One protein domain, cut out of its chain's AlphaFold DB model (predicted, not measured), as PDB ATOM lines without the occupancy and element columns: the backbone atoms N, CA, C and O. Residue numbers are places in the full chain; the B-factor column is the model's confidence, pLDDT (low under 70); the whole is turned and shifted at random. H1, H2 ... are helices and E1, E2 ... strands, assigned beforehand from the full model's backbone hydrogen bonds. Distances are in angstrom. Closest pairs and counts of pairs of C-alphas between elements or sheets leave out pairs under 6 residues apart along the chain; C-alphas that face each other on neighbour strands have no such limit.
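What this domain is: This is residues 83 to 232 of the 232 residues of an uncharacterized protein of Chloroflexi bacterium (UniProt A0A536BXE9). Two strongly twisted sheets lie face to face as a sandwich, E3 E9 E8 E5 E6 and E2 E1 E4 E7, with their strands crossed at 44 degrees and their best planes 35 degrees apart. The short helix H1 covers part of the four-stranded sheet on the side turned away from the other sheet, and the end of hairpin E5 and E6 reaches beyond the body, as does the tail of residues 225 to 232. The printed part has 150 residues, with one named helix followed by nine named strands, in the order H1 E1 E2 E3 E4 E5 E6 E7 E8 E9; the five-stranded sheet is mixed and the four-stranded one antiparallel throughout. The class is mostly strand, though under half of the residues, 72 of 150, are in named elements. The whole is compact, with a radius of gyration of the C-alphas of 15.1 A, and spans 51 by 39 by 28 A.

Where its parts are: The larger sheet holds E3, residues 132 to 136; E9, residues 215 to 224, 28.8 A long; E8, residues 204 to 212, 25.1 A; E5, residues 155 to 164, 26.1 A; and E6, residues 167 to 171. E5 bends by 59 degrees at residue 158. E9 ends at C-alpha 224, (248.283, 200.873, 181.087). The other sheet holds E2, residues 111 to 117, 19.6 A; E1, residues 99 to 105, 19.7 A; E4, residues 141 to 148, 20.2 A; and E7, residues 186 to 189. E1 begins at C-alpha 99, (244.985, 212.435, 192.608). H1, residues 85 to 91, is 10.0 A long and begins at C-alpha 85, (250.722, 195.719, 204.270).

How they stand to each other: The larger sheet runs E3 E9 E8 E5 E6, with E3 and E6 as edge strands. E9 and E8 form an antiparallel hairpin, with N 208 and O 219 2.8 A apart. E3 is parallel to E9 at 29 degrees, with N 135 and O 222 2.8 A apart. E8 and E5 are antiparallel, with N 207 and O 161 2.8 A apart. E5 and E6 form a hairpin, with N 162 and O 170 2.8 A apart. In the other sheet, E2 E1 E4 E7, hairpin E1 and E2 has N 102 and O 114 2.9 A apart. E1 and E4 are antiparallel at 158 degrees, with N 101 and O 146 2.8 A apart. E4 and E7 are antiparallel, with N 188 and O 145 2.7 A apart. Residues 175 to 176 pair with residues 188 to 189 of E7, antiparallel. Between the sheets, the closest C-alphas of E1 and E3 are those of Ala 102 and Leu 135, 6.9 A apart, and those of E5 and E7 are Leu 155 and Ala 186, 7.1 A apart. E4 and E9 are near each other, with 5 pairs of C-alphas within 10 A. H1 is on the four-stranded sheet at a height of 8.4 A; it lies only just over E1, where 3 of its C-alphas fall, and runs across the strands, at 78 degrees to E1 on the local plane. The closest C-alphas of H1 and E2 are those of Ala 91 and Leu 111, 5.8 A apart. In H1 every O i to N i+4 pair is within hydrogen-bond range.

The domain as a whole: The C-alphas farthest apart are those of Thr 214 and Val 232, 53.1 A, and residue 232 is the chain's last. The printed part has no cut. The links E2 to E3, E6 to E7 and E7 to E8 are long, 14 residues each. Mean pLDDT of the printed part is 73.3; 47 residues are under 70, among them residues 120 to 132, 174 to 183, 191 to 199 and 225 to 232.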
ATOM      1  N   VAL A  83     252.870 191.271 198.509       70.12
ATOM      2  CA  VAL A  83     253.309 192.514 199.147       70.12
ATOM      3  C   VAL A  83     252.687 192.598 200.531       70.12
ATOM      4  O   VAL A  83     251.467 192.523 200.678       70.12
ATOM      5  N   SER A  84     253.521 192.771 201.553       74.88
ATOM      6  CA  SER A  84     253.013 192.933 202.910       74.88
ATOM      7  C   SER A  84     252.338 194.304 203.080       74.88
ATOM      8  O   SER A  84     252.763 195.292 202.470       74.88
ATOM      9  N   PRO A  85     251.324 194.425 203.957       70.69
ATOM     10  CA  PRO A  85     250.722 195.719 204.270       70.69
ATOM     11  C   PRO A  85     251.737 196.764 204.754       70.69
ATOM     12  O   PRO A  85     251.586 197.948 204.473       70.69
ATOM     13  N   GLN A  86     252.787 196.329 205.455       75.19
ATOM     14  CA  GLN A  86     253.827 197.212 205.979       75.19
ATOM     15  C   GLN A  86     254.728 197.768 204.870       75.19
ATOM     16  O   GLN A  86     255.023 198.961 204.875       75.19
ATOM     17  N   GLU A  87     255.119 196.942 203.896       79.12
ATOM     18  CA  GLU A  87     255.839 197.413 202.707       79.12
ATOM     19  C   GLU A  87     254.989 198.400 201.906       79.12
ATOM     20  O   GLU A  87     255.499 199.426 201.461       79.12
ATOM     21  N   LEU A  88     253.688 198.121 201.757       77.38
ATOM     22  CA  LEU A  88     252.777 199.018 201.056       77.38
ATOM     23  C   LEU A  88     252.660 200.368 201.769       77.38
ATOM     24  O   LEU A  88     252.783 201.402 201.125       77.38
ATOM     25  N   ALA A  89     252.481 200.361 203.093       77.31
ATOM     26  CA  ALA A  89     252.414 201.580 203.894       77.31
ATOM     27  C   ALA A  89     253.710 202.403 203.816       77.31
ATOM     28  O   ALA A  89     253.648 203.624 203.735       77.31
ATOM     29  N   ALA A  90     254.872 201.744 203.791       82.00
ATOM     30  CA  ALA A  90     256.169 202.408 203.659       82.00
ATOM     31  C   ALA A  90     256.393 203.042 202.274       82.00
ATOM     32  O   ALA A  90     257.195 203.965 202.147       82.00
ATOM     33  N   ALA A  91     255.704 202.550 201.241       84.69
ATOM     34  CA  ALA A  91     255.799 203.075 199.881       84.69
ATOM     35  C   ALA A  91     254.894 204.291 199.627       84.69
ATOM     36  O   ALA A  91     255.108 204.999 198.642       84.69
ATOM     37  N   LEU A  92     253.889 204.519 200.482       83.94
ATOM     38  CA  LEU A  92     252.935 205.616 200.339       83.94
ATOM     39  C   LEU A  92     253.576 206.958 200.696       83.94
ATOM     40  O   LEU A  92     254.111 207.146 201.790       83.94
ATOM     41  N   LYS A  93     253.447 207.921 199.792       85.50
ATOM     42  CA  LYS A  93     253.792 209.324 200.000       85.50
ATOM     43  C   LYS A  93     252.543 210.117 200.366       85.50
ATOM     44  O   LYS A  93     251.410 209.752 200.051       85.50
ATOM     45  N   VAL A  94     252.769 211.226 201.059       84.31
ATOM     46  CA  VAL A  94     251.717 212.188 201.382       84.31
ATOM     47  C   VAL A  94     251.523 213.116 200.190       84.31
ATOM     48  O   VAL A  94     252.493 213.670 199.680       84.31
ATOM     49  N   HIS A  95     250.265 213.308 199.800       84.88
ATOM     50  CA  HIS A  95     249.858 214.257 198.765       84.88
ATOM     51  C   HIS A  95     248.812 215.203 199.343       84.88
ATOM     52  O   HIS A  95     247.947 214.782 200.110       84.88
ATOM     53  N   ASP A  96     248.893 216.477 198.982       84.00
ATOM     54  CA  ASP A  96     248.036 217.559 199.477       84.00
ATOM     55  C   ASP A  96     246.844 217.866 198.554       84.00
ATOM     56  O   ASP A  96     246.039 218.755 198.840       84.00
ATOM     57  N   GLY A  97     246.690 217.093 197.475       84.94
ATOM     58  CA  GLY A  97     245.687 217.304 196.440       84.94
ATOM     59  C   GLY A  97     244.917 216.053 196.022       84.94
ATOM     60  O   GLY A  97     245.197 214.916 196.426       84.94
ATOM     61  N   TRP A  98     243.927 216.287 195.161       86.00
ATOM     62  CA  TRP A  98     243.215 215.229 194.457       86.00
ATOM     63  C   TRP A  98     244.143 214.529 193.473       86.00
ATOM     64  O   TRP A  98     244.845 215.171 192.694       86.00
ATOM     65  N   GLY A  99     244.128 213.204 193.489       87.88
ATOM     66  CA  GLY A  99     244.985 212.435 192.608       87.88
ATOM     67  C   GLY A  99     244.753 210.943 192.705       87.88
ATOM     68  O   GLY A  99     243.996 210.445 193.545       87.88
ATOM     69  N   VAL A 100     245.421 210.230 191.809       89.38
ATOM     70  CA  VAL A 100     245.471 208.774 191.817       89.38
ATOM     71  C   VAL A 100     246.920 208.348 191.808       89.38
ATOM     72  O   VAL A 100     247.693 208.787 190.959       89.38
ATOM     73  N   ALA A 101     247.273 207.456 192.723       88.62
ATOM     74  CA  ALA A 101     248.564 206.804 192.733       88.62
ATOM     75  C   ALA A 101     248.452 205.330 192.347       88.62
ATOM     76  O   ALA A 101     247.491 204.642 192.694       88.62
ATOM     77  N   ALA A 102     249.465 204.829 191.653       88.06
ATOM     78  CA  ALA A 102     249.733 203.406 191.534       88.06
ATOM     79  C   ALA A 102     250.954 203.064 192.382       88.06
ATOM     80  O   ALA A 102     252.009 203.674 192.211       88.06
ATOM     81  N   ILE A 103     250.834 202.038 193.224       87.62
ATOM     82  CA  ILE A 103     251.996 201.420 193.863       87.62
ATOM     83  C   ILE A 103     252.443 200.255 192.992       87.62
ATOM     84  O   ILE A 103     251.753 199.241 192.885       87.62
ATOM     85  N   GLY A 104     253.572 200.423 192.313       85.12
ATOM     86  CA  GLY A 104     254.165 199.442 191.416       85.12
ATOM     87  C   GLY A 104     255.313 198.675 192.069       85.12
ATOM     88  O   GLY A 104     256.065 199.223 192.869       85.12
ATOM     89  N   LYS A 105     255.492 197.410 191.684       78.94
ATOM     90  CA  LYS A 105     256.686 196.613 192.010       78.94
ATOM     91  C   LYS A 105     257.457 196.304 190.729       78.94
ATOM     92  O   LYS A 105     256.856 195.849 189.752       78.94
ATOM     93  N   ARG A 106     258.775 196.546 190.710       76.19
ATOM     94  CA  ARG A 106     259.673 195.960 189.690       76.19
ATOM     95  C   ARG A 106     260.254 194.646 190.226       76.19
ATOM     96  O   ARG A 106     260.418 194.531 191.437       76.19
ATOM     97  N   PRO A 107     260.628 193.687 189.358       66.19
ATOM     98  CA  PRO A 107     261.153 192.381 189.778       66.19
ATOM     99  C   PRO A 107     262.355 192.416 190.738       66.19
ATOM    100  O   PRO A 107     262.579 191.449 191.454       66.19
ATOM    101  N   SER A 108     263.117 193.513 190.771       66.06
ATOM    102  CA  SER A 108     264.336 193.664 191.578       66.06
ATOM    103  C   SER A 108     264.379 194.970 192.380       66.06
ATOM    104  O   SER A 108     265.458 195.417 192.762       66.06
ATOM    105  N   SER A 109     263.242 195.640 192.569       69.44
ATOM    106  CA  SER A 109     263.196 196.947 193.236       69.44
ATOM    107  C   SER A 109     262.192 196.951 194.378       69.44
ATOM    108  O   SER A 109     261.252 196.153 194.404       69.44
ATOM    109  N   ALA A 110     262.394 197.888 195.303       79.50
ATOM    110  CA  ALA A 110     261.381 198.264 196.274       79.50
ATOM    111  C   ALA A 110     260.094 198.733 195.569       79.50
ATOM    112  O   ALA A 110     260.086 199.018 194.366       79.50
ATOM    113  N   LEU A 111     259.004 198.794 196.331       85.25
ATOM    114  CA  LEU A 111     257.762 199.389 195.855       85.25
ATOM    115  C   LEU A 111     257.975 200.865 195.526       85.25
ATOM    116  O   LEU A 111     258.654 201.584 196.256       85.25
ATOM    117  N   GLU A 112     257.370 201.301 194.431       84.50
ATOM    118  CA  GLU A 112     257.449 202.673 193.957       84.50
ATOM    119  C   GLU A 112     256.045 203.223 193.729       84.50
ATOM    120  O   GLU A 112     255.189 202.559 193.143       84.50
ATOM    121  N   GLU A 113     255.822 204.452 194.180       87.31
ATOM    122  CA  GLU A 113     254.591 205.182 193.921       87.31
ATOM    123  C   GLU A 113     254.726 206.094 192.702       87.31
ATOM    124  O   GLU A 113     255.600 206.966 192.659       87.31
ATOM    125  N   VAL A 114     253.792 205.935 191.762       86.81
ATOM    126  CA  VAL A 114     253.552 206.858 190.650       86.81
ATOM    127  C   VAL A 114     252.237 207.578 190.912       86.81
ATOM    128  O   VAL A 114     251.179 206.956 190.839       86.81
ATOM    129  N   TRP A 115     252.306 208.872 191.210       88.75
ATOM    130  CA  TRP A 115     251.142 209.708 191.493       88.75
ATOM    131  C   TRP A 115     250.814 210.619 190.312       88.75
ATOM    132  O   TRP A 115     251.709 211.205 189.702       88.75
ATOM    133  N   VAL A 116     249.525 210.728 189.997       86.56
ATOM    134  CA  VAL A 116     248.992 211.600 188.953       86.56
ATOM    135  C   VAL A 116     247.948 212.527 189.580       86.56
ATOM    136  O   VAL A 116     246.940 212.027 190.096       86.56
ATOM    137  N   PRO A 117     248.154 213.856 189.537       85.44
ATOM    138  CA  PRO A 117     247.175 214.806 190.045       85.44
ATOM    139  C   PRO A 117     245.907 214.794 189.184       85.44
ATOM    140  O   PRO A 117     245.959 214.614 187.968       85.44
ATOM    141  N   ILE A 118     244.762 215.022 189.822       81.94
ATOM    142  CA  ILE A 118     243.514 215.368 189.139       81.94
ATOM    143  C   ILE A 118     243.380 216.885 189.231       81.94
ATOM    144  O   ILE A 118     243.197 217.428 190.320       81.94
ATOM    145  N   GLU A 119     243.492 217.565 188.095       70.94
ATOM    146  CA  GLU A 119     243.314 219.014 188.033       70.94
ATOM    147  C   GLU A 119     241.833 219.390 188.168       70.94
ATOM    148  O   GLU A 119     240.966 218.800 187.520       70.94
ATOM    149  N   GLY A 120     241.552 220.407 188.987       61.69
ATOM    150  CA  GLY A 120     240.218 220.982 189.146       61.69
ATOM    151  C   GLY A 120     239.534 220.664 190.482       61.69
ATOM    152  O   GLY A 120     240.153 220.117 191.398       61.69
ATOM    153  N   PRO A 121     238.259 221.075 190.637       60.00
ATOM    154  CA  PRO A 121     237.472 220.763 191.826       60.00
ATOM    155  C   PRO A 121     237.359 219.243 192.011       60.00
ATOM    156  O   PRO A 121     237.619 218.492 191.065       60.00
ATOM    157  N   PRO A 122     236.962 218.769 193.212       62.25
ATOM    158  CA  PRO A 122     236.723 217.351 193.437       62.25
ATOM    159  C   PRO A 122     235.928 216.754 192.275       62.25
ATOM    160  O   PRO A 122     235.030 217.438 191.755       62.25
ATOM    161  N   PRO A 123     236.215 215.495 191.886       61.53
ATOM    162  CA  PRO A 123     235.364 214.793 190.945       61.53
ATOM    163  C   PRO A 123     233.945 214.958 191.493       61.53
ATOM    164  O   PRO A 123     233.671 214.598 192.631       61.53
ATOM    165  N   THR A 124     233.082 215.649 190.767       56.72
ATOM    166  CA  THR A 124     231.720 215.962 191.196       56.72
ATOM    167  C   THR A 124     230.813 215.558 190.058       56.72
ATOM    168  O   THR A 124     231.140 215.740 188.888       56.72
ATOM    169  N   ALA A 125     229.669 214.958 190.381       49.50
ATOM    170  CA  ALA A 125     228.735 214.463 189.370       49.50
ATOM    171  C   ALA A 125     228.101 215.569 188.499       49.50
ATOM    172  O   ALA A 125     227.343 215.244 187.588       49.50
ATOM    173  N   VAL A 126     228.367 216.847 188.787       44.09
ATOM    174  CA  VAL A 126     227.520 217.967 188.361       44.09
ATOM    175  C   VAL A 126     227.702 218.339 186.884       44.09
ATOM    176  O   VAL A 126     226.721 218.742 186.276       44.09
ATOM    177  N   ASP A 127     228.858 218.081 186.260       42.50
ATOM    178  CA  ASP A 127     229.110 218.527 184.872       42.50
ATOM    179  C   ASP A 127     229.330 217.409 183.842       42.50
ATOM    180  O   ASP A 127     229.797 217.652 182.730       42.50
ATOM    181  N   GLY A 128     228.993 216.155 184.161       44.75
ATOM    182  CA  GLY A 128     229.036 215.043 183.194       44.75
ATOM    183  C   GLY A 128     230.437 214.638 182.697       44.75
ATOM    184  O   GLY A 128     230.598 213.536 182.164       44.75
ATOM    185  N   ALA A 129     231.464 215.461 182.925       47.44
ATOM    186  CA  ALA A 129     232.862 215.130 182.724       47.44
ATOM    187  C   ALA A 129     233.287 214.096 183.773       47.44
ATOM    188  O   ALA A 129     233.320 214.362 184.973       47.44
ATOM    189  N   LYS A 130     233.586 212.877 183.319       61.59
ATOM    190  CA  LYS A 130     234.112 211.810 184.175       61.59
ATOM    191  C   LYS A 130     235.634 211.938 184.201       61.59
ATOM    192  O   LYS A 130     236.253 211.640 183.174       61.59
ATOM    193  N   PRO A 131     236.248 212.355 185.321       66.50
ATOM    194  CA  PRO A 131     237.697 212.441 185.397       66.50
ATOM    195  C   PRO A 131     238.292 211.072 185.083       66.50
ATOM    196  O   PRO A 131     237.868 210.049 185.630       66.50
ATOM    197  N   SER A 132     239.219 211.070 184.132       69.50
ATOM    198  CA  SER A 132     239.902 209.881 183.644       69.50
ATOM    199  C   SER A 132     241.393 210.059 183.864       69.50
ATOM    200  O   SER A 132     241.986 210.994 183.334       69.50
ATOM    201  N   VAL A 133     241.990 209.172 184.652       76.88
ATOM    202  CA  VAL A 133     243.413 209.213 184.991       76.88
ATOM    203  C   VAL A 133     244.122 208.046 184.324       76.88
ATOM    204  O   VAL A 133     243.744 206.890 184.518       76.88
ATOM    205  N   PHE A 134     245.153 208.341 183.536       74.50
ATOM    206  CA  PHE A 134     245.973 207.332 182.873       74.50
ATOM    207  C   PHE A 134     247.210 207.035 183.716       74.50
ATOM    208  O   PHE A 134     248.090 207.876 183.882       74.50
ATOM    209  N   LEU A 135     247.288 205.811 184.226       74.38
ATOM    210  CA  LEU A 135     248.420 205.311 184.990       74.38
ATOM    211  C   LEU A 135     249.304 204.486 184.059       74.38
ATOM    212  O   LEU A 135     249.059 203.303 183.803       74.38
ATOM    213  N   GLY A 136     250.336 205.139 183.528       64.19
ATOM    214  CA  GLY A 136     251.402 204.482 182.786       64.19
ATOM    215  C   GLY A 136     252.262 203.659 183.735       64.19
ATOM    216  O   GLY A 136     253.021 204.209 184.524       64.19
ATOM    217  N   THR A 137     252.172 202.335 183.656       65.88
ATOM    218  CA  THR A 137     252.906 201.472 184.588       65.88
ATOM    219  C   THR A 137     254.333 201.194 184.144       65.88
ATOM    220  O   THR A 137     254.976 200.421 184.810       65.88
ATOM    221  N   ALA A 138     254.860 201.725 183.034       64.44
ATOM    222  CA  ALA A 138     256.261 201.547 182.586       64.44
ATOM    223  C   ALA A 138     256.872 200.112 182.701       64.44
ATOM    224  O   ALA A 138     258.092 199.949 182.676       64.44
ATOM    225  N   GLY A 139     256.051 199.054 182.795       64.12
ATOM    226  CA  GLY A 139     256.474 197.674 183.081       64.12
ATOM    227  C   GLY A 139     256.399 197.203 184.549       64.12
ATOM    228  O   GLY A 139     256.717 196.045 184.803       64.12
ATOM    229  N   TYR A 140     255.976 198.039 185.499       72.31
ATOM    230  CA  TYR A 140     255.623 197.695 186.880       72.31
ATOM    231  C   TYR A 140     254.389 196.783 186.942       72.31
ATOM    232  O   TYR A 140     253.424 196.960 186.195       72.31
ATOM    233  N   SER A 141     254.363 195.862 187.909       77.50
ATOM    234  CA  SER A 141     253.113 195.240 188.352       77.50
ATOM    235  C   SER A 141     252.448 196.127 189.401       77.50
ATOM    236  O   SER A 141     253.020 196.338 190.468       77.50
ATOM    237  N   VAL A 142     251.242 196.627 189.129       84.50
ATOM    238  CA  VAL A 142     250.503 197.490 190.066       84.50
ATOM    239  C   VAL A 142     249.947 196.647 191.206       84.50
ATOM    240  O   VAL A 142     249.100 195.791 190.989       84.50
ATOM    241  N   GLN A 143     250.455 196.870 192.409       83.38
ATOM    242  CA  GLN A 143     250.119 196.139 193.632       83.38
ATOM    243  C   GLN A 143     248.953 196.788 194.378       83.38
ATOM    244  O   GLN A 143     248.167 196.098 195.010       83.38
ATOM    245  N   ALA A 144     248.810 198.107 194.267       86.06
ATOM    246  CA  ALA A 144     247.677 198.840 194.814       86.06
ATOM    247  C   ALA A 144     247.373 200.075 193.968       86.06
ATOM    248  O   ALA A 144     248.261 200.634 193.317       86.06
ATOM    249  N   LEU A 145     246.116 200.505 194.018       88.06
ATOM    250  CA  LEU A 145     245.698 201.827 193.567       88.06
ATOM    251  C   LEU A 145     245.406 202.684 194.791       88.06
ATOM    252  O   LEU A 145     244.904 202.179 195.788       88.06
ATOM    253  N   VAL A 146     245.712 203.970 194.720       88.25
ATOM    254  CA  VAL A 146     245.494 204.921 195.808       88.25
ATOM    255  C   VAL A 146     244.700 206.093 195.264       88.25
ATOM    256  O   VAL A 146     245.057 206.632 194.224       88.25
ATOM    257  N   ILE A 147     243.635 206.498 195.946       87.69
ATOM    258  CA  ILE A 147     242.905 207.730 195.643       87.69
ATOM    259  C   ILE A 147     243.203 208.724 196.765       87.69
ATOM    260  O   ILE A 147     242.926 208.439 197.932       87.69
ATOM    261  N   THR A 148     243.792 209.867 196.418       86.62
ATOM    262  CA  THR A 148     244.168 210.919 197.371       86.62
ATOM    263  C   THR A 148     243.165 212.063 197.330       86.62
ATOM    264  O   THR A 148     242.580 212.344 196.283       86.62
ATOM    265  N   SER A 149     242.981 212.732 198.466       81.81
ATOM    266  CA  SER A 149     242.154 213.930 198.610       81.81
ATOM    267  C   SER A 149     242.902 214.989 199.420       81.81
ATOM    268  O   SER A 149     243.740 214.623 200.247       81.81
ATOM    269  N   PRO A 150     242.564 216.281 199.263       81.12
ATOM    270  CA  PRO A 150     243.109 217.337 200.103       81.12
ATOM    271  C   PRO A 150     242.853 217.097 201.602       81.12
ATOM    272  O   PRO A 150     241.845 216.471 201.963       81.12
ATOM    273  N   PRO A 151     243.705 217.645 202.491       76.62
ATOM    274  CA  PRO A 151     243.509 217.563 203.933       76.62
ATOM    275  C   PRO A 151     242.125 218.058 204.367       76.62
ATOM    276  O   PRO A 151     241.608 219.053 203.858       76.62
ATOM    277  N   GLY A 152     241.518 217.363 205.330       74.62
ATOM    278  CA  GLY A 152     240.198 217.714 205.863       74.62
ATOM    279  C   GLY A 152     239.009 217.259 205.009       74.62
ATOM    280  O   GLY A 152     237.870 217.436 205.438       74.62
ATOM    281  N   GLN A 153     239.235 216.636 203.846       76.50
ATOM    282  CA  GLN A 153     238.170 215.988 203.078       76.50
ATOM    283  C   GLN A 153     238.063 214.508 203.448       76.50
ATOM    284  O   GLN A 153     239.050 213.776 203.449       76.50
ATOM    285  N   ILE A 154     236.845 214.058 203.762       73.94
ATOM    286  CA  ILE A 154     236.572 212.642 204.008       73.94
ATOM    287  C   ILE A 154     236.277 211.978 202.669       73.94
ATOM    288  O   ILE A 154     235.260 212.263 202.035       73.94
ATOM    289  N   LEU A 155     237.169 211.074 202.280       77.62
ATOM    290  CA  LEU A 155     237.011 210.221 201.118       77.62
ATOM    291  C   LEU A 155     236.491 208.853 201.560       77.62
ATOM    292  O   LEU A 155     237.141 208.154 202.338       77.62
ATOM    293  N   LEU A 156     235.331 208.463 201.036       76.38
ATOM    294  CA  LEU A 156     234.794 207.116 201.182       76.38
ATOM    295  C   LEU A 156     234.724 206.450 199.814       76.38
ATOM    296  O   LEU A 156     234.307 207.061 198.829       76.38
ATOM    297  N   LEU A 157     235.111 205.181 199.751       77.62
ATOM    298  CA  LEU A 157     234.925 204.397 198.544       77.62
ATOM    299  C   LEU A 157     233.528 203.779 198.547       77.62
ATOM    300  O   LEU A 157     233.143 203.107 199.500       77.62
ATOM    301  N   GLY A 158     232.781 204.016 197.475       75.75
ATOM    302  CA  GLY A 158     231.519 203.344 197.215       75.75
ATOM    303  C   GLY A 158     231.759 202.037 196.466       75.75
ATOM    304  O   GLY A 158     232.347 201.085 196.972       75.75
ATOM    305  N   ARG A 159     231.275 201.988 195.228       83.81
ATOM    306  CA  ARG A 159     231.345 200.819 194.350       83.81
ATOM    307  C   ARG A 159     232.546 200.900 193.416       83.81
ATOM    308  O   ARG A 159     233.044 201.978 193.100       83.81
ATOM    309  N   SER A 160     232.983 199.750 192.917       86.31
ATOM    310  CA  SER A 160     234.064 199.687 191.939       86.31
ATOM    311  C   SER A 160     233.770 198.682 190.835       86.31
ATOM    312  O   SER A 160     233.108 197.671 191.064       86.31
ATOM    313  N   TRP A 161     234.240 198.982 189.627       87.12
ATOM    314  CA  TRP A 161     234.022 198.161 188.439       87.12
ATOM    315  C   TRP A 161     235.273 198.098 187.579       87.12
ATOM    316  O   TRP A 161     236.002 199.083 187.452       87.12
ATOM    317  N   ARG A 162     235.455 196.975 186.890       85.75
ATOM    318  CA  ARG A 162     236.298 196.895 185.704       85.75
ATOM    319  C   ARG A 162     235.433 197.086 184.470       85.75
ATOM    320  O   ARG A 162     234.427 196.404 184.286       85.75
ATOM    321  N   LEU A 163     235.847 198.002 183.611       84.69
ATOM    322  CA  LEU A 163     235.186 198.272 182.346       84.69
ATOM    323  C   LEU A 163     235.891 197.490 181.234       84.69
ATOM    324  O   LEU A 163     237.122 197.480 181.149       84.69
ATOM    325  N   ARG A 164     235.110 196.839 180.372       79.81
ATOM    326  CA  ARG A 164     235.594 196.170 179.160       79.81
ATOM    327  C   ARG A 164     234.739 196.606 177.988       79.81
ATOM    328  O   ARG A 164     233.536 196.789 178.135       79.81
ATOM    329  N   SER A 165     235.369 196.777 176.833       75.75
ATOM    330  CA  SER A 165     234.629 197.116 175.622       75.75
ATOM    331  C   SER A 165     233.687 195.969 175.249       75.75
ATOM    332  O   SER A 165     234.114 194.815 175.239       75.75
ATOM    333  N   GLY A 166     232.420 196.288 174.976       73.56
ATOM    334  CA  GLY A 166     231.413 195.321 174.523       73.56
ATOM    335  C   GLY A 166     230.940 194.300 175.565       73.56
ATOM    336  O   GLY A 166     230.281 193.336 175.194       73.56
ATOM    337  N   VAL A 167     231.272 194.478 176.848       80.38
ATOM    338  CA  VAL A 167     230.830 193.599 177.944       80.38
ATOM    339  C   VAL A 167     230.307 194.453 179.094       80.38
ATOM    340  O   VAL A 167     230.803 195.558 179.324       80.38
ATOM    341  N   ASP A 168     229.333 193.930 179.837       79.62
ATOM    342  CA  ASP A 168     228.827 194.586 181.038       79.62
ATOM    343  C   ASP A 168     229.957 194.876 182.050       79.62
ATOM    344  O   ASP A 168     230.882 194.066 182.199       79.62
ATOM    345  N   PRO A 169     229.906 196.022 182.763       83.69
ATOM    346  CA  PRO A 169     230.863 196.342 183.813       83.69
ATOM    347  C   PRO A 169     230.955 195.225 184.856       83.69
ATOM    348  O   PRO A 169     229.977 194.898 185.524       83.69
ATOM    349  N   GLU A 170     232.153 194.677 185.037       84.12
ATOM    350  CA  GLU A 170     232.414 193.619 186.011       84.12
ATOM    351  C   GLU A 170     232.583 194.267 187.393       84.12
ATOM    352  O   GLU A 170     233.513 195.064 187.564       84.12
ATOM    353  N   PRO A 171     231.705 193.994 188.377       81.94
ATOM    354  CA  PRO A 171     231.868 194.541 189.717       81.94
ATOM    355  C   PRO A 171     233.163 194.018 190.341       81.94
ATOM    356  O   PRO A 171     233.512 192.847 190.201       81.94
ATOM    357  N   LEU A 172     233.878 194.901 191.033       79.50
ATOM    358  CA  LEU A 172     235.091 194.565 191.762       79.50
ATOM    359  C   LEU A 172     234.836 194.681 193.261       79.50
ATOM    360  O   LEU A 172     234.315 195.691 193.742       79.50
ATOM    361  N   THR A 173     235.262 193.660 193.996       72.12
ATOM    362  CA  THR A 173     235.376 193.718 195.451       72.12
ATOM    363  C   THR A 173     236.803 194.110 195.789       72.12
ATOM    364  O   THR A 173     237.707 193.278 195.800       72.12
ATOM    365  N   VAL A 174     237.009 195.402 196.018       68.81
ATOM    366  CA  VAL A 174     238.275 195.924 196.533       68.81
ATOM    367  C   VAL A 174     238.266 195.859 198.049       68.81
ATOM    368  O   VAL A 174     237.271 196.199 198.690       68.81
ATOM    369  N   GLN A 175     239.374 195.406 198.625       64.69
ATOM    370  CA  GLN A 175     239.535 195.441 200.071       64.69
ATOM    371  C   GLN A 175     240.124 196.801 200.461       64.69
ATOM    372  O   GLN A 175     241.165 197.175 199.907       64.69
ATOM    373  N   PRO A 176     239.483 197.548 201.380       63.47
ATOM    374  CA  PRO A 176     240.111 198.724 201.955       63.47
ATOM    375  C   PRO A 176     241.345 198.284 202.742       63.47
ATOM    376  O   PRO A 176     241.342 197.245 203.409       63.47
ATOM    377  N   PHE A 177     242.411 199.074 202.669       64.81
ATOM    378  CA  PHE A 177     243.610 198.800 203.444       64.81
ATOM    379  C   PHE A 177     243.310 198.821 204.950       64.81
ATOM    380  O   PHE A 177     242.614 199.699 205.468       64.81
ATOM    381  N   ARG A 178     243.828 197.822 205.672       53.94
ATOM    382  CA  ARG A 178     243.551 197.650 207.101       53.94
ATOM    383  C   ARG A 178     244.109 198.842 207.886       53.94
ATOM    384  O   ARG A 178     245.306 199.093 207.848       53.94
ATOM    385  N   GLY A 179     243.242 199.537 208.623       50.88
ATOM    386  CA  GLY A 179     243.620 200.719 209.409       50.88
ATOM    387  C   GLY A 179     243.438 202.055 208.686       50.88
ATOM    388  O   GLY A 179     243.922 203.067 209.178       50.88
ATOM    389  N   GLN A 180     242.743 202.082 207.545       60.81
ATOM    390  CA  GLN A 180     242.381 203.329 206.880       60.81
ATOM    391  C   GLN A 180     241.477 204.195 207.779       60.81
ATOM    392  O   GLN A 180     240.425 203.750 208.240       60.81
ATOM    393  N   ILE A 181     241.894 205.439 208.026       60.03
ATOM    394  CA  ILE A 181     241.178 206.419 208.858       60.03
ATOM    395  C   ILE A 181     240.470 207.418 207.932       60.03
ATOM    396  O   ILE A 181     240.987 207.757 206.866       60.03
ATOM    397  N   ALA A 182     239.293 207.912 208.319       56.00
ATOM    398  CA  ALA A 182     238.634 208.997 207.590       56.00
ATOM    399  C   ALA A 182     239.598 210.190 207.411       56.00
ATOM    400  O   ALA A 182     240.227 210.629 208.371       56.00
ATOM    401  N   GLY A 183     239.729 210.693 206.180       58.38
ATOM    402  CA  GLY A 183     240.692 211.751 205.844       58.38
ATOM    403  C   GLY A 183     242.100 211.265 205.470       58.38
ATOM    404  O   GLY A 183     242.985 212.091 205.277       58.38
ATOM    405  N   THR A 184     242.314 209.949 205.345       70.88
ATOM    406  CA  THR A 184     243.532 209.360 204.754       70.88
ATOM    407  C   THR A 184     243.264 208.839 203.335       70.88
ATOM    408  O   THR A 184     242.107 208.539 203.014       70.88
ATOM    409  N   PRO A 185     244.295 208.723 202.470       75.25
ATOM    410  CA  PRO A 185     244.126 208.206 201.113       75.25
ATOM    411  C   PRO A 185     243.441 206.833 201.079       75.25
ATOM    412  O   PRO A 185     243.722 205.967 201.910       75.25
ATOM    413  N   ALA A 186     242.569 206.605 200.092       82.00
ATOM    414  CA  ALA A 186     241.972 205.291 199.870       82.00
ATOM    415  C   ALA A 186     242.905 204.373 199.114       82.00
ATOM    416  O   ALA A 186     243.079 204.513 197.909       82.00
ATOM    417  N   VAL A 187     243.456 203.405 199.838       83.00
ATOM    418  CA  VAL A 187     244.333 202.369 199.301       83.00
ATOM    419  C   VAL A 187     243.494 201.139 198.957       83.00
ATOM    420  O   VAL A 187     242.849 200.539 199.818       83.00
ATOM    421  N   LEU A 188     243.505 200.784 197.677       85.19
ATOM    422  CA  LEU A 188     242.704 199.740 197.056       85.19
ATOM    423  C   LEU A 188     243.598 198.562 196.674       85.19
ATOM    424  O   LEU A 188     244.401 198.632 195.732       85.19
ATOM    425  N   ILE A 189     243.425 197.460 197.397       78.69
ATOM    426  CA  ILE A 189     244.108 196.198 197.112       78.69
ATOM    427  C   ILE A 189     243.338 195.456 196.012       78.69
ATOM    428  O   ILE A 189     242.098 195.461 196.029       78.69
ATOM    429  N   PRO A 190     244.033 194.846 195.031       74.44
ATOM    430  CA  PRO A 190     243.386 194.046 194.003       74.44
ATOM    431  C   PRO A 190     242.578 192.899 194.639       74.44
ATOM    432  O   PRO A 190     242.958 192.393 195.696       74.44
ATOM    433  N   PRO A 191     241.469 192.468 194.013       65.44
ATOM    434  CA  PRO A 191     240.670 191.366 194.538       65.44
ATOM    435  C   PRO A 191     241.516 190.084 194.654       65.44
ATOM    436  O   PRO A 191     242.244 189.771 193.709       65.44
ATOM    437  N   PRO A 192     241.399 189.312 195.750       57.56
ATOM    438  CA  PRO A 192     242.198 188.098 195.962       57.56
ATOM    439  C   PRO A 192     241.957 187.028 194.882       57.56
ATOM    440  O   PRO A 192     242.887 186.328 194.488       57.56
ATOM    441  N   ASP A 193     240.746 186.979 194.317       53.62
ATOM    442  CA  ASP A 193     240.344 186.014 193.282       53.62
ATOM    443  C   ASP A 193     240.442 186.583 191.863       53.62
ATOM    444  O   ASP A 193     239.751 186.152 190.933       53.62
ATOM    445  N   SER A 194     241.288 187.595 191.661       53.78
ATOM    446  CA  SER A 194     241.537 188.087 190.318       53.78
ATOM    447  C   SER A 194     242.127 186.935 189.489       53.78
ATOM    448  O   SER A 194     243.285 186.546 189.627       53.78
ATOM    449  N   ARG A 195     241.332 186.414 188.546       54.09
ATOM    450  CA  ARG A 195     241.743 185.489 187.465       54.09
ATOM    451  C   ARG A 195     242.931 185.989 186.614       54.09
ATOM    452  O   ARG A 195     243.276 185.381 185.608       54.09
ATOM    453  N   PHE A 196     243.520 187.128 186.976       52.41
ATOM    454  CA  PHE A 196     244.607 187.835 186.311       52.41
ATOM    455  C   PHE A 196     245.952 187.708 187.052       52.41
ATOM    456  O   PHE A 196     246.940 188.347 186.668       52.41
ATOM    457  N   GLY A 197     245.993 186.850 188.074       51.22
ATOM    458  CA  GLY A 197     247.138 186.612 188.939       51.22
ATOM    459  C   GLY A 197     246.864 187.123 190.348       51.22
ATOM    460  O   GLY A 197     246.176 188.131 190.526       51.22
ATOM    461  N   GLN A 198     247.405 186.403 191.327       54.00
ATOM    462  CA  GLN A 198     247.382 186.808 192.728       54.00
ATOM    463  C   GLN A 198     248.139 188.147 192.856       54.00
ATOM    464  O   GLN A 198     249.190 188.340 192.240       54.00
ATOM    465  N   ASP A 199     247.561 189.090 193.597       63.09
ATOM    466  CA  ASP A 199     248.242 190.278 194.135       63.09
ATOM    467  C   ASP A 199     248.564 191.443 193.171       63.09
ATOM    468  O   ASP A 199     249.396 192.296 193.484       63.09
ATOM    469  N   ARG A 200     247.909 191.565 192.003       77.56
ATOM    470  CA  ARG A 200     248.095 192.755 191.140       77.56
ATOM    471  C   ARG A 200     246.860 193.210 190.370       77.56
ATOM    472  O   ARG A 200     246.069 192.404 189.894       77.56
ATOM    473  N   TRP A 201     246.761 194.518 190.159       81.25
ATOM    474  CA  TRP A 201     245.811 195.138 189.242       81.25
ATOM    475  C   TRP A 201     246.224 194.856 187.789       81.25
ATOM    476  O   TRP A 201     247.311 195.271 187.369       81.25
ATOM    477  N   PRO A 202     245.394 194.165 186.988       80.12
ATOM    478  CA  PRO A 202     245.710 193.955 185.586       80.12
ATOM    479  C   PRO A 202     245.597 195.259 184.784       80.12
ATOM    480  O   PRO A 202     244.874 196.177 185.177       80.12
ATOM    481  N   PRO A 203     246.235 195.344 183.609       82.62
ATOM    482  CA  PRO A 203     245.958 196.421 182.672       82.62
ATOM    483  C   PRO A 203     244.468 196.484 182.309       82.62
ATOM    484  O   PRO A 203     243.802 195.454 182.133       82.62
ATOM    485  N   GLY A 204     243.937 197.695 182.192       84.88
ATOM    486  CA  GLY A 204     242.548 197.932 181.824       84.88
ATOM    487  C   GLY A 204     241.967 199.199 182.431       84.88
ATOM    488  O   GLY A 204     242.647 199.957 183.119       84.88
ATOM    489  N   THR A 205     240.683 199.402 182.164       87.25
ATOM    490  CA  THR A 205     239.932 200.552 182.656       87.25
ATOM    491  C   THR A 205     239.120 200.155 183.877       87.25
ATOM    492  O   THR A 205     238.401 199.154 183.872       87.25
ATOM    493  N   TYR A 206     239.209 200.972 184.911       87.38
ATOM    494  CA  TYR A 206     238.534 200.807 186.184       87.38
ATOM    495  C   TYR A 206     237.696 202.033 186.466       87.38
ATOM    496  O   TYR A 206     238.082 203.147 186.127       87.38
ATOM    497  N   ARG A 207     236.542 201.835 187.088       89.12
ATOM    498  CA  ARG A 207     235.704 202.923 187.569       89.12
ATOM    499  C   ARG A 207     235.495 202.757 189.058       89.12
ATOM    500  O   ARG A 207     235.128 201.675 189.507       89.12
ATOM    501  N   PHE A 208     235.673 203.845 189.781       86.31
ATOM    502  CA  PHE A 208     235.457 203.934 191.209       86.31
ATOM    503  C   PHE A 208     234.401 204.988 191.471       86.31
ATOM    504  O   PHE A 208     234.470 206.101 190.956       86.31
ATOM    505  N   GLU A 209     233.405 204.620 192.253       85.50
ATOM    506  CA  GLU A 209     232.496 205.567 192.860       85.50
ATOM    507  C   GLU A 209     233.131 206.045 194.165       85.50
ATOM    508  O   GLU A 209     233.488 205.242 195.029       85.50
ATOM    509  N   VAL A 210     233.303 207.353 194.285       80.50
ATOM    510  CA  VAL A 210     233.885 208.005 195.453       80.50
ATOM    511  C   VAL A 210     232.810 208.881 196.071       80.50
ATOM    512  O   VAL A 210     232.143 209.643 195.372       80.50
ATOM    513  N   VAL A 211     232.618 208.755 197.376       77.38
ATOM    514  CA  VAL A 211     231.661 209.546 198.144       77.38
ATOM    515  C   VAL A 211     232.435 210.596 198.931       77.38
ATOM    516  O   VAL A 211     233.355 210.277 199.686       77.38
ATOM    517  N   LEU A 212     232.054 211.854 198.725       75.25
ATOM    518  CA  LEU A 212     232.671 213.053 199.277       75.25
ATOM    519  C   LEU A 212     231.628 213.813 200.083       75.25
ATOM    520  O   LEU A 212     230.808 214.491 199.474       75.25
ATOM    521  N   ALA A 213     231.669 213.724 201.415       72.88
ATOM    522  CA  ALA A 213     230.771 214.399 202.368       72.88
ATOM    523  C   ALA A 213     229.260 214.354 202.023       72.88
ATOM    524  O   ALA A 213     228.506 213.627 202.661       72.88
ATOM    525  N   THR A 214     228.814 215.132 201.035       70.12
ATOM    526  CA  THR A 214     227.428 215.276 200.563       70.12
ATOM    527  C   THR A 214     227.208 214.891 199.094       70.12
ATOM    528  O   THR A 214     226.091 215.005 198.593       70.12
ATOM    529  N   SER A 215     228.243 214.453 198.377       73.19
ATOM    530  CA  SER A 215     228.183 214.168 196.944       73.19
ATOM    531  C   SER A 215     228.836 212.838 196.593       73.19
ATOM    532  O   SER A 215     229.712 212.340 197.297       73.19
ATOM    533  N   THR A 216     228.401 212.272 195.475       75.25
ATOM    534  CA  THR A 216     228.996 211.080 194.881       75.25
ATOM    535  C   THR A 216     229.631 211.464 193.559       75.25
ATOM    536  O   THR A 216     229.073 212.252 192.797       75.25
ATOM    537  N   ALA A 217     230.770 210.861 193.260       77.81
ATOM    538  CA  ALA A 217     231.496 211.073 192.030       77.81
ATOM    539  C   ALA A 217     231.981 209.765 191.426       77.81
ATOM    540  O   ALA A 217     232.184 208.776 192.122       77.81
ATOM    541  N   SER A 218     232.176 209.759 190.111       82.50
ATOM    542  CA  SER A 218     232.778 208.633 189.401       82.50
ATOM    543  C   SER A 218     234.158 209.021 188.900       82.50
ATOM    544  O   SER A 218     234.289 209.949 188.109       82.50
ATOM    545  N   LEU A 219     235.164 208.266 189.314       84.56
ATOM    546  CA  LEU A 219     236.538 208.377 188.857       84.56
ATOM    547  C   LEU A 219     236.859 207.193 187.949       84.56
ATOM    548  O   LEU A 219     236.665 206.040 188.334       84.56
ATOM    549  N   THR A 220     237.352 207.467 186.746       86.75
ATOM    550  CA  THR A 220     237.840 206.431 185.832       86.75
ATOM    551  C   THR A 220     239.361 206.394 185.888       86.75
ATOM    552  O   THR A 220     240.023 207.420 185.776       86.75
ATOM    553  N   VAL A 221     239.932 205.211 186.061       84.88
ATOM    554  CA  VAL A 221     241.376 204.987 186.118       84.88
ATOM    555  C   VAL A 221     241.742 203.979 185.044       84.88
ATOM    556  O   VAL A 221     241.211 202.873 185.013       84.88
ATOM    557  N   VAL A 222     242.655 204.346 184.157       84.88
ATOM    558  CA  VAL A 222     243.158 203.475 183.098       84.88
ATOM    559  C   VAL A 222     244.553 203.013 183.488       84.88
ATOM    560  O   VAL A 222     245.503 203.789 183.459       84.88
ATOM    561  N   VAL A 223     244.686 201.741 183.849       83.06
ATOM    562  CA  VAL A 223     245.980 201.108 184.123       83.06
ATOM    563  C   VAL A 223     246.551 200.603 182.806       83.06
ATOM    564  O   VAL A 223     246.044 199.646 182.216       83.06
ATOM    565  N   ILE A 224     247.618 201.239 182.335       79.12
ATOM    566  CA  ILE A 224     248.283 200.873 181.087       79.12
ATOM    567  C   ILE A 224     249.453 199.951 181.425       79.12
ATOM    568  O   ILE A 224     250.439 200.381 182.025       79.12
ATOM    569  N   GLY A 225     249.349 198.678 181.047       66.88
ATOM    570  CA  GLY A 225     250.454 197.717 181.124       66.88
ATOM    571  C   GLY A 225     251.510 197.960 180.050       66.88
ATOM    572  O   GLY A 225     251.277 198.701 179.095       66.88
ATOM    573  N   ARG A 226     252.659 197.278 180.147       57.41
ATOM    574  CA  ARG A 226     253.565 197.165 178.995       57.41
ATOM    575  C   ARG A 226     252.777 196.578 177.822       57.41
ATOM    576  O   ARG A 226     252.163 195.522 177.973       57.41
ATOM    577  N   ALA A 227     252.808 197.243 176.666       44.69
ATOM    578  CA  ALA A 227     252.410 196.604 175.423       44.69
ATOM    579  C   ALA A 227     253.219 195.307 175.323       44.69
ATOM    580  O   ALA A 227     254.450 195.345 175.374       44.69
ATOM    581  N   ASN A 228     252.541 194.161 175.255       37.12
ATOM    582  CA  ASN A 228     253.211 192.929 174.880       37.12
ATOM    583  C   ASN A 228     253.739 193.168 173.469       37.12
ATOM    584  O   ASN A 228     252.995 193.050 172.498       37.12
ATOM    585  N   SER A 229     255.017 193.513 173.357       33.66
ATOM    586  CA  SER A 229     255.785 193.340 172.139       33.66
ATOM    587  C   SER A 229     255.839 191.835 171.888       33.66
ATOM    588  O   SER A 229     256.814 191.166 172.236       33.66
ATOM    589  N   ARG A 230     254.743 191.268 171.366       34.16
ATOM    590  CA  ARG A 230     254.804 189.986 170.681       34.16
ATOM    591  C   ARG A 230     255.768 190.221 169.530       34.16
ATOM    592  O   ARG A 230     255.467 190.990 168.623       34.16
ATOM    593  N   ARG A 231     256.958 189.630 169.655       37.16
ATOM    594  CA  ARG A 231     257.863 189.427 168.531       37.16
ATOM    595  C   ARG A 231     257.044 188.753 167.431       37.16
ATOM    596  O   ARG A 231     256.428 187.718 167.693       37.16
ATOM    597  N   VAL A 232     256.974 189.418 166.283       35.38
ATOM    598  CA  VAL A 232     256.706 188.778 164.993       35.38
ATOM    599  C   VAL A 232     257.956 187.989 164.624       35.38
ATOM    600  O   VAL A 232     259.059 188.498 164.941       35.38
TER     601      VAL A 232